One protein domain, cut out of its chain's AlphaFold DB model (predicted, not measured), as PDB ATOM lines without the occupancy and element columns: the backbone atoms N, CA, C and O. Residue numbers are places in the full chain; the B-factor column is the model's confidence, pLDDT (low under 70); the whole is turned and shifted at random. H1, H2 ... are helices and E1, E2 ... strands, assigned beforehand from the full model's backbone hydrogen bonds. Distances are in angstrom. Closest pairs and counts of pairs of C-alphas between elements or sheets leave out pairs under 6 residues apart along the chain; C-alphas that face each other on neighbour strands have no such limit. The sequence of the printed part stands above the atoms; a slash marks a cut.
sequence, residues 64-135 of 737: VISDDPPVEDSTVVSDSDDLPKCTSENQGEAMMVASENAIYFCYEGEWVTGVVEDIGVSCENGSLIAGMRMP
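What this domain is: This is residues 64 to 135 of the 737 residues of the protein "Broad specificity phosphatase PhoE" of Fibrobacter sp. UWT1 (UniProt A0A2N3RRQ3). With little regular structure, a small body sets the hairpin E4-E5 beside E1-E2-E3, a meander of successive antiparallel neighbours, and residues 64 to 72 stick out. The printed part has 72 residues, 25 in named elements, mostly strand, ordered E1 E2 E3 H1 E4 E5. It is loose, radius of gyration of the C-alphas 14.1 A, spanning 47 by 31 by 23 A.

Where its parts are: E1, residues 94 to 97, 10.0 A, begins at C-alpha (174.812, 146.508, 195.517). Then come E2, 102 to 107, 15.5 A; E3, 110 to 112, 6.2 A; H1, 115 to 118, 5.5 A; E4, 121 to 124, 10.1 A; and E5, 127 to 130, 10.2 A, ending at (176.734, 152.999, 198.595).

How they stand to each other: Within hydrogen-bond range are N 95 and O 104, 2.9 A; N 107 and O 110, 2.8 A; N 122 and O 129, 3.0 A. E1 and E5 have closest C-alphas Ala 94 and Leu 128, 5.7 A. H1, too short for O i to N i+4 pairs, only grazes E1-E2-E3.

The domain as a whole: The printed part has no cut or long link between elements. Residues 64 to 68, 114 to 119 and 131 to 135 have pLDDT under 70.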
ATOM      1  N   VAL A  64     180.523 130.267 164.122       61.91
ATOM      2  CA  VAL A  64     179.224 130.112 164.785       61.91
ATOM      3  C   VAL A  64     179.291 130.875 166.107       61.91
ATOM      4  O   VAL A  64     180.374 131.009 166.687       61.91
ATOM      5  N   ILE A  65     178.160 131.396 166.584       66.00
ATOM      6  CA  ILE A  65     178.102 131.962 167.936       66.00
ATOM      7  C   ILE A  65     178.592 130.887 168.906       66.00
ATOM      8  O   ILE A  65     177.978 129.823 168.979       66.00
ATOM      9  N   SER A  66     179.685 131.172 169.624       62.22
ATOM     10  CA  SER A  66     180.263 130.241 170.594       62.22
ATOM     11  C   SER A  66     179.182 129.687 171.527       62.22
ATOM     12  O   SER A  66     178.279 130.412 171.954       62.22
ATOM     13  N   ASP A  67     179.277 128.397 171.841       63.25
ATOM     14  CA  ASP A  67     178.458 127.755 172.873       63.25
ATOM     15  C   ASP A  67     179.074 127.914 174.271       63.25
ATOM     16  O   ASP A  67     178.659 127.235 175.214       63.25
ATOM     17  N   ASP A  68     180.061 128.806 174.421       62.91
ATOM     18  CA  ASP A  68     180.571 129.186 175.731       62.91
ATOM     19  C   ASP A  68     179.413 129.628 176.636       62.91
ATOM     20  O   ASP A  68     178.502 130.340 176.188       62.91
ATOM     21  N   PRO A  69     179.425 129.206 177.914       70.19
ATOM     22  CA  PRO A  69     178.375 129.582 178.837       70.19
ATOM     23  C   PRO A  69     178.319 131.112 178.952       70.19
ATOM     24  O   PRO A  69     179.370 131.764 178.989       70.19
ATOM     25  N   PRO A  70     177.109 131.694 179.013       81.31
ATOM     26  CA  PRO A  70     176.961 133.125 179.214       81.31
ATOM     27  C   PRO A  70     177.704 133.549 180.482       81.31
ATOM     28  O   PRO A  70     177.693 132.844 181.493       81.31
ATOM     29  N   VAL A  71     178.351 134.716 180.435       86.19
ATOM     30  CA  VAL A  71     178.896 135.330 181.647       86.19
ATOM     31  C   VAL A  71     177.708 135.707 182.525       86.19
ATOM     32  O   VAL A  71     176.943 136.619 182.198       86.19
ATOM     33  N   GLU A  72     177.525 134.956 183.605       85.50
ATOM     34  CA  GLU A  72     176.465 135.202 184.575       85.50
ATOM     35  C   GLU A  72     176.766 136.460 185.386       85.50
ATOM     36  O   GLU A  72     177.905 136.727 185.780       85.50
ATOM     37  N   ASP A  73     175.723 137.233 185.662       85.81
ATOM     38  CA  ASP A  73     175.843 138.403 186.515       85.81
ATOM     39  C   ASP A  73     175.721 137.981 187.980       85.81
ATOM     40  O   ASP A  73     174.621 137.847 188.512       85.81
ATOM     41  N   SER A  74     176.864 137.784 188.642       84.00
ATOM     42  CA  SER A  74     176.922 137.364 190.054       84.00
ATOM     43  C   SER A  74     176.252 138.327 191.043       84.00
ATOM     44  O   SER A  74     176.082 137.977 192.207       84.00
ATOM     45  N   THR A  75     175.873 139.524 190.593       86.25
ATOM     46  CA  THR A  75     175.203 140.526 191.430       86.25
ATOM     47  C   THR A  75     173.693 140.583 191.236       86.25
ATOM     48  O   THR A  75     173.022 141.427 191.826       86.25
ATOM     49  N   VAL A  76     173.145 139.700 190.401       87.38
ATOM     50  CA  VAL A  76     171.707 139.565 190.187       87.38
ATOM     51  C   VAL A  76     171.243 138.274 190.846       87.38
ATOM     52  O   VAL A  76     171.761 137.197 190.561       87.38
ATOM     53  N   VAL A  77     170.238 138.380 191.707       90.06
ATOM     54  CA  VAL A  77     169.564 137.240 192.335       90.06
ATOM     55  C   VAL A  77     168.106 137.180 191.890       90.06
ATOM     56  O   VAL A  77     167.514 138.197 191.517       90.06
ATOM     57  N   SER A  78     167.519 135.981 191.882       87.38
ATOM     58  CA  SER A  78     166.127 135.794 191.460       87.38
ATOM     59  C   SER A  78     165.140 136.443 192.419       87.38
ATOM     60  O   SER A  78     164.238 137.140 191.956       87.38
ATOM     61  N   ASP A  79     165.324 136.221 193.720       91.50
ATOM     62  CA  ASP A  79     164.457 136.721 194.781       91.50
ATOM     63  C   ASP A  79     165.261 137.344 195.934       91.50
ATOM     64  O   ASP A  79     166.453 137.083 196.096       91.50
ATOM     65  N   SER A  80     164.599 138.162 196.749       90.25
ATOM     66  CA  SER A  80     165.155 138.730 197.979       90.25
ATOM     67  C   SER A  80     165.689 137.656 198.940       90.25
ATOM     68  O   SER A  80     166.711 137.872 199.593       90.25
ATOM     69  N   ASP A  81     165.068 136.470 198.966       91.00
ATOM     70  CA  ASP A  81     165.506 135.320 199.770       91.00
ATOM     71  C   ASP A  81     166.853 134.729 199.305       91.00
ATOM     72  O   ASP A  81     167.538 134.049 200.076       91.00
ATOM     73  N   ASP A  82     167.251 134.996 198.058       93.44
ATOM     74  CA  ASP A  82     168.501 134.516 197.460       93.44
ATOM     75  C   ASP A  82     169.683 135.475 197.709       93.44
ATOM     76  O   ASP A  82     170.816 135.184 197.314       93.44
ATOM     77  N   LEU A  83     169.452 136.621 198.370       91.88
ATOM     78  CA  LEU A  83     170.520 137.557 198.719       91.88
ATOM     79  C   LEU A  83     171.536 136.894 199.673       91.88
ATOM     80  O   LEU A  83     171.158 136.260 200.666       91.88
ATOM     81  N   PRO A  84     172.854 137.054 199.433       92.81
ATOM     82  CA  PRO A  84     173.870 136.542 200.344       92.81
ATOM     83  C   PRO A  84     173.773 137.250 201.699       92.81
ATOM     84  O   PRO A  84     173.169 138.309 201.829       92.81
ATOM     85  N   LYS A  85     174.400 136.713 202.748       92.19
ATOM     86  CA  LYS A  85     174.413 137.413 204.043       92.19
ATOM     87  C   LYS A  85     175.108 138.773 203.907       92.19
ATOM     88  O   LYS A  85     176.239 138.833 203.428       92.19
ATOM     89  N   CYS A  86     174.451 139.836 204.368       90.88
ATOM     90  CA  CYS A  86     175.078 141.146 204.513       90.88
ATOM     91  C   CYS A  86     175.999 141.135 205.743       90.88
ATOM     92  O   CYS A  86     175.605 140.753 206.846       90.88
ATOM     93  N   THR A  87     177.261 141.484 205.535       91.50
ATOM     94  CA  THR A  87     178.342 141.445 206.520       91.50
ATOM     95  C   THR A  87     179.241 142.666 206.344       91.50
ATOM     96  O   THR A  87     179.095 143.440 205.405       91.50
ATOM     97  N   SER A  88     180.229 142.835 207.223       85.38
ATOM     98  CA  SER A  88     181.236 143.886 207.053       85.38
ATOM     99  C   SER A  88     182.113 143.714 205.805       85.38
ATOM    100  O   SER A  88     182.762 144.673 205.410       85.38
ATOM    101  N   GLU A  89     182.186 142.510 205.219       86.00
ATOM    102  CA  GLU A  89     183.030 142.229 204.046       86.00
ATOM    103  C   GLU A  89     182.418 142.751 202.739       86.00
ATOM    104  O   GLU A  89     183.165 143.150 201.854       86.00
ATOM    105  N   ASN A  90     181.087 142.803 202.653       86.62
ATOM    106  CA  ASN A  90     180.313 143.301 201.509       86.62
ATOM    107  C   ASN A  90     179.515 144.573 201.846       86.62
ATOM    108  O   ASN A  90     178.535 144.909 201.182       86.62
ATOM    109  N   GLN A  91     179.920 145.291 202.895       86.50
ATOM    110  CA  GLN A  91     179.308 146.559 203.278       86.50
ATOM    111  C   GLN A  91     179.406 147.564 202.117       86.50
ATOM    112  O   GLN A  91     180.494 147.884 201.645       86.50
ATOM    113  N   GLY A  92     178.260 148.099 201.705       82.75
ATOM    114  CA  GLY A  92     178.117 149.051 200.607       82.75
ATOM    115  C   GLY A  92     177.953 148.420 199.223       82.75
ATOM    116  O   GLY A  92     177.650 149.156 198.285       82.75
ATOM    117  N   GLU A  93     178.105 147.099 199.083       88.19
ATOM    118  CA  GLU A  93     177.865 146.405 197.813       88.19
ATOM    119  C   GLU A  93     176.385 146.451 197.419       88.19
ATOM    120  O   GLU A  93     175.495 146.420 198.276       88.19
ATOM    121  N   ALA A  94     176.141 146.501 196.109       89.31
ATOM    122  CA  ALA A  94     174.812 146.508 195.517       89.31
ATOM    123  C   ALA A  94     174.492 145.176 194.826       89.31
ATOM    124  O   ALA A  94     175.302 144.655 194.057       89.31
ATOM    125  N   MET A  95     173.278 144.677 195.047       89.69
ATOM    126  CA  MET A  95     172.725 143.494 194.388       89.69
ATOM    127  C   MET A  95     171.367 143.841 193.784       89.69
ATOM    128  O   MET A  95     170.591 144.590 194.373       89.69
ATOM    129  N   MET A  96     171.050 143.275 192.625       88.12
ATOM    130  CA  MET A  96     169.739 143.416 192.005       88.12
ATOM    131  C   MET A  96     168.869 142.192 192.293       88.12
ATOM    132  O   MET A  96     169.262 141.064 192.005       88.12
ATOM    133  N   VAL A  97     167.655 142.428 192.790       89.94
ATOM    134  CA  VAL A  97     166.620 141.402 192.947       89.94
ATOM    135  C   VAL A  97     165.701 141.448 191.728       89.94
ATOM    136  O   VAL A  97     164.940 142.398 191.532       89.94
ATOM    137  N   ALA A  98     165.791 140.426 190.875       84.44
ATOM    138  CA  ALA A  98     165.124 140.406 189.575       84.44
ATOM    139  C   ALA A  98     163.591 140.327 189.674       84.44
ATOM    140  O   ALA A  98     162.907 140.939 188.853       84.44
ATOM    141  N   SER A  99     163.041 139.600 190.657       83.75
ATOM    142  CA  SER A  99     161.585 139.486 190.866       83.75
ATOM    143  C   SER A  99     160.924 140.822 191.221       83.75
ATOM    144  O   SER A  99     159.769 141.051 190.863       83.75
ATOM    145  N   GLU A 100     161.668 141.709 191.877       87.50
ATOM    146  CA  GLU A 100     161.196 143.011 192.357       87.50
ATOM    147  C   GLU A 100     161.633 144.177 191.468       87.50
ATOM    148  O   GLU A 100     161.131 145.290 191.622       87.50
ATOM    149  N   ASN A 101     162.556 143.933 190.531       82.00
ATOM    150  CA  ASN A 101     163.212 144.963 189.730       82.00
ATOM    151  C   ASN A 101     163.811 146.090 190.601       82.00
ATOM    152  O   ASN A 101     163.676 147.273 190.290       82.00
ATOM    153  N   ALA A 102     164.443 145.711 191.716       85.94
ATOM    154  CA  ALA A 102     164.947 146.634 192.728       85.94
ATOM    155  C   ALA A 102     166.413 146.349 193.078       85.94
ATOM    156  O   ALA A 102     166.846 145.195 193.126       85.94
ATOM    157  N   ILE A 103     167.173 147.417 193.341       87.94
ATOM    158  CA  ILE A 103     168.549 147.331 193.837       87.94
ATOM    159  C   ILE A 103     168.544 147.418 195.362       87.94
ATOM    160  O   ILE A 103     167.989 148.349 195.950       87.94
ATOM    161  N   TYR A 104     169.218 146.454 195.975       89.81
ATOM    162  CA  TYR A 104     169.476 146.362 197.400       89.81
ATOM    163  C   TYR A 104     170.939 146.688 197.681       89.81
ATOM    164  O   TYR A 104     171.825 146.283 196.931       89.81
ATOM    165  N   PHE A 105     171.198 147.372 198.792       88.75
ATOM    166  CA  PHE A 105     172.542 147.663 199.282       88.75
ATOM    167  C   PHE A 105     172.753 147.022 200.647       88.75
ATOM    168  O   PHE A 105     171.870 147.086 201.503       88.75
ATOM    169  N   CYS A 106     173.919 146.422 200.863       88.75
ATOM    170  CA  CYS A 106     174.278 145.880 202.166       88.75
ATOM    171  C   CYS A 106     174.731 147.022 203.080       88.75
ATOM    172  O   CYS A 106     175.773 147.639 202.849       88.75
ATOM    173  N   TYR A 107     173.951 147.328 204.115       86.00
ATOM    174  CA  TYR A 107     174.248 148.405 205.050       86.00
ATOM    175  C   TYR A 107     173.973 147.991 206.497       86.00
ATOM    176  O   TYR A 107     172.880 147.552 206.830       86.00
ATOM    177  N   GLU A 108     174.980 148.123 207.367       83.12
ATOM    178  CA  GLU A 108     174.874 147.831 208.808       83.12
ATOM    179  C   GLU A 108     174.387 146.400 209.120       83.12
ATOM    180  O   GLU A 108     173.813 146.130 210.173       83.12
ATOM    181  N   GLY A 109     174.685 145.448 208.229       84.94
ATOM    182  CA  GLY A 109     174.312 144.038 208.383       84.94
ATOM    183  C   GLY A 109     172.931 143.671 207.831       84.94
ATOM    184  O   GLY A 109     172.548 142.505 207.932       84.94
ATOM    185  N   GLU A 110     172.212 144.609 207.209       88.56
ATOM    186  CA  GLU A 110     170.926 144.372 206.546       88.56
ATOM    187  C   GLU A 110     170.965 144.801 205.070       88.56
ATOM    188  O   GLU A 110     171.691 145.718 204.687       88.56
ATOM    189  N   TRP A 111     170.191 144.124 204.217       90.69
ATOM    190  CA  TRP A 111     169.976 144.558 202.835       90.69
ATOM    191  C   TRP A 111     168.824 145.556 202.792       90.69
ATOM    192  O   TRP A 111     167.707 145.232 203.193       90.69
ATOM    193  N   VAL A 112     169.091 146.760 202.295       87.50
ATOM    194  CA  VAL A 112     168.134 147.872 202.270       87.50
ATOM    195  C   VAL A 112     167.958 148.429 200.856       87.50
ATOM    196  O   VAL A 112     168.904 148.491 200.071       87.50
ATOM    197  N   THR A 113     166.741 148.858 200.526       84.94
ATOM    198  CA  THR A 113     166.391 149.538 199.264       84.94
ATOM    199  C   THR A 113     166.245 151.046 199.475       84.94
ATOM    200  O   THR A 113     166.048 151.491 200.602       84.94
ATOM    201  N   GLY A 114     166.271 151.850 198.405       68.75
ATOM    202  CA  GLY A 114     166.009 153.301 198.495       68.75
ATOM    203  C   GLY A 114     167.179 154.141 199.026       68.75
ATOM    204  O   GLY A 114     167.042 155.340 199.226       68.75
ATOM    205  N   VAL A 115     168.357 153.530 199.183       62.97
ATOM    206  CA  VAL A 115     169.604 154.143 199.690       62.97
ATOM    207  C   VAL A 115     170.112 155.316 198.833       62.97
ATOM    208  O   VAL A 115     170.905 156.134 199.302       62.97
ATOM    209  N   VAL A 116     169.634 155.426 197.589       59.91
ATOM    210  CA  VAL A 116     170.040 156.453 196.618       59.91
ATOM    211  C   VAL A 116     169.708 157.869 197.105       59.91
ATOM    212  O   VAL A 116     170.530 158.762 196.918       59.91
ATOM    213  N   GLU A 117     168.560 158.071 197.760       60.28
ATOM    214  CA  GLU A 117     168.110 159.406 198.193       60.28
ATOM    215  C   GLU A 117     168.768 159.872 199.507       60.28
ATOM    216  O   GLU A 117     168.971 161.071 199.692       60.28
ATOM    217  N   ASP A 118     169.162 158.944 200.391       56.38
ATOM    218  CA  ASP A 118     169.612 159.266 201.758       56.38
ATOM    219  C   ASP A 118     171.140 159.198 201.972       56.38
ATOM    220  O   ASP A 118     171.680 159.924 202.809       56.38
ATOM    221  N   ILE A 119     171.858 158.322 201.254       62.25
ATOM    222  CA  ILE A 119     173.290 158.023 201.505       62.25
ATOM    223  C   ILE A 119     174.176 158.376 200.293       62.25
ATOM    224  O   ILE A 119     175.370 158.648 200.453       62.25
ATOM    225  N   GLY A 120     173.585 158.440 199.096       70.50
ATOM    226  CA  GLY A 120     174.290 158.648 197.835       70.50
ATOM    227  C   GLY A 120     174.957 157.373 197.307       70.50
ATOM    228  O   GLY A 120     175.287 156.448 198.054       70.50
ATOM    229  N   VAL A 121     175.142 157.322 195.986       80.81
ATOM    230  CA  VAL A 121     175.761 156.192 195.280       80.81
ATOM    231  C   VAL A 121     176.889 156.664 194.372       80.81
ATOM    232  O   VAL A 121     176.851 157.765 193.818       80.81
ATOM    233  N   SER A 122     177.887 155.804 194.193       82.69
ATOM    234  CA  SER A 122     178.968 155.985 193.225       82.69
ATOM    235  C   SER A 122     179.139 154.737 192.372       82.69
ATOM    236  O   SER A 122     178.912 153.622 192.842       82.69
ATOM    237  N   CYS A 123     179.571 154.930 191.132       86.19
ATOM    238  CA  CYS A 123     179.881 153.864 190.194       86.19
ATOM    239  C   CYS A 123     181.388 153.829 189.951       86.19
ATOM    240  O   CYS A 123     181.979 154.825 189.538       86.19
ATOM    241  N   GLU A 124     182.008 152.678 190.195       80.94
ATOM    242  CA  GLU A 124     183.435 152.457 189.962       80.94
ATOM    243  C   GLU A 124     183.623 151.127 189.228       80.94
ATOM    244  O   GLU A 124     183.142 150.088 189.677       80.94
ATOM    245  N   ASN A 125     184.296 151.158 188.071       78.94
ATOM    246  CA  ASN A 125     184.570 149.977 187.237       78.94
ATOM    247  C   ASN A 125     183.328 149.101 186.965       78.94
ATOM    248  O   ASN A 125     183.391 147.873 187.016       78.94
ATOM    249  N   GLY A 126     182.179 149.731 186.698       80.62
ATOM    250  CA  GLY A 126     180.921 149.031 186.420       80.62
ATOM    251  C   GLY A 126     180.218 148.467 187.658       80.62
ATOM    252  O   GLY A 126     179.245 147.737 187.504       80.62
ATOM    253  N   SER A 127     180.679 148.773 188.872       83.56
ATOM    254  CA  SER A 127     180.037 148.372 190.131       83.56
ATOM    255  C   SER A 127     179.382 149.562 190.815       83.56
ATOM    256  O   SER A 127     179.916 150.666 190.778       83.56
ATOM    257  N   LEU A 128     178.230 149.332 191.448       85.19
ATOM    258  CA  LEU A 128     177.506 150.340 192.217       85.19
ATOM    259  C   LEU A 128     177.821 150.164 193.705       85.19
ATOM    260  O   LEU A 128     177.707 149.058 194.229       85.19
ATOM    261  N   ILE A 129     178.220 151.247 194.370       82.38
ATOM    262  CA  ILE A 129     178.636 151.238 195.776       82.38
ATOM    263  C   ILE A 129     177.881 152.340 196.523       82.38
ATOM    264  O   ILE A 129     177.798 153.474 196.042       82.38
ATOM    265  N   ALA A 130     177.335 152.015 197.697       79.00
ATOM    266  CA  ALA A 130     176.734 152.999 198.595       79.00
ATOM    267  C   ALA A 130     177.821 153.806 199.323       79.00
ATOM    268  O   ALA A 130     178.700 153.239 199.974       79.00
ATOM    269  N   GLY A 131     177.746 155.135 199.248       68.75
ATOM    270  CA  GLY A 131     178.718 156.015 199.888       68.75
ATOM    271  C   GLY A 131     178.647 157.456 199.394       68.75
ATOM    272  O   GLY A 131     178.304 157.730 198.244       68.75
ATOM    273  N   MET A 132     179.001 158.391 200.280       53.59
ATOM    274  CA  MET A 132     178.974 159.820 199.987       53.59
ATOM    275  C   MET A 132     179.964 160.142 198.863       53.59
ATOM    276  O   MET A 132     181.180 160.008 199.015       53.59
ATOM    277  N   ARG A 133     179.425 160.594 197.731       54.19
ATOM    278  CA  ARG A 133     180.194 161.091 196.596       54.19
ATOM    279  C   ARG A 133     181.060 162.265 197.052       54.19
ATOM    280  O   ARG A 133     180.533 163.276 197.516       54.19
ATOM    281  N   MET A 134     182.383 162.159 196.909       43.41
ATOM    282  CA  MET A 134     183.217 163.360 196.975       43.41
ATOM    283  C   MET A 134     182.821 164.253 195.791       43.41
ATOM    284  O   MET A 134     182.788 163.750 194.664       43.41
ATOM    285  N   PRO A 135     182.480 165.535 196.009       47.84
ATOM    286  CA  PRO A 135     182.254 166.461 194.908       47.84
ATOM    287  C   PRO A 135     183.472 166.408 193.988       47.84
ATOM    288  O   PRO A 135     184.602 166.457 194.478       47.84
TER     289      PRO A 135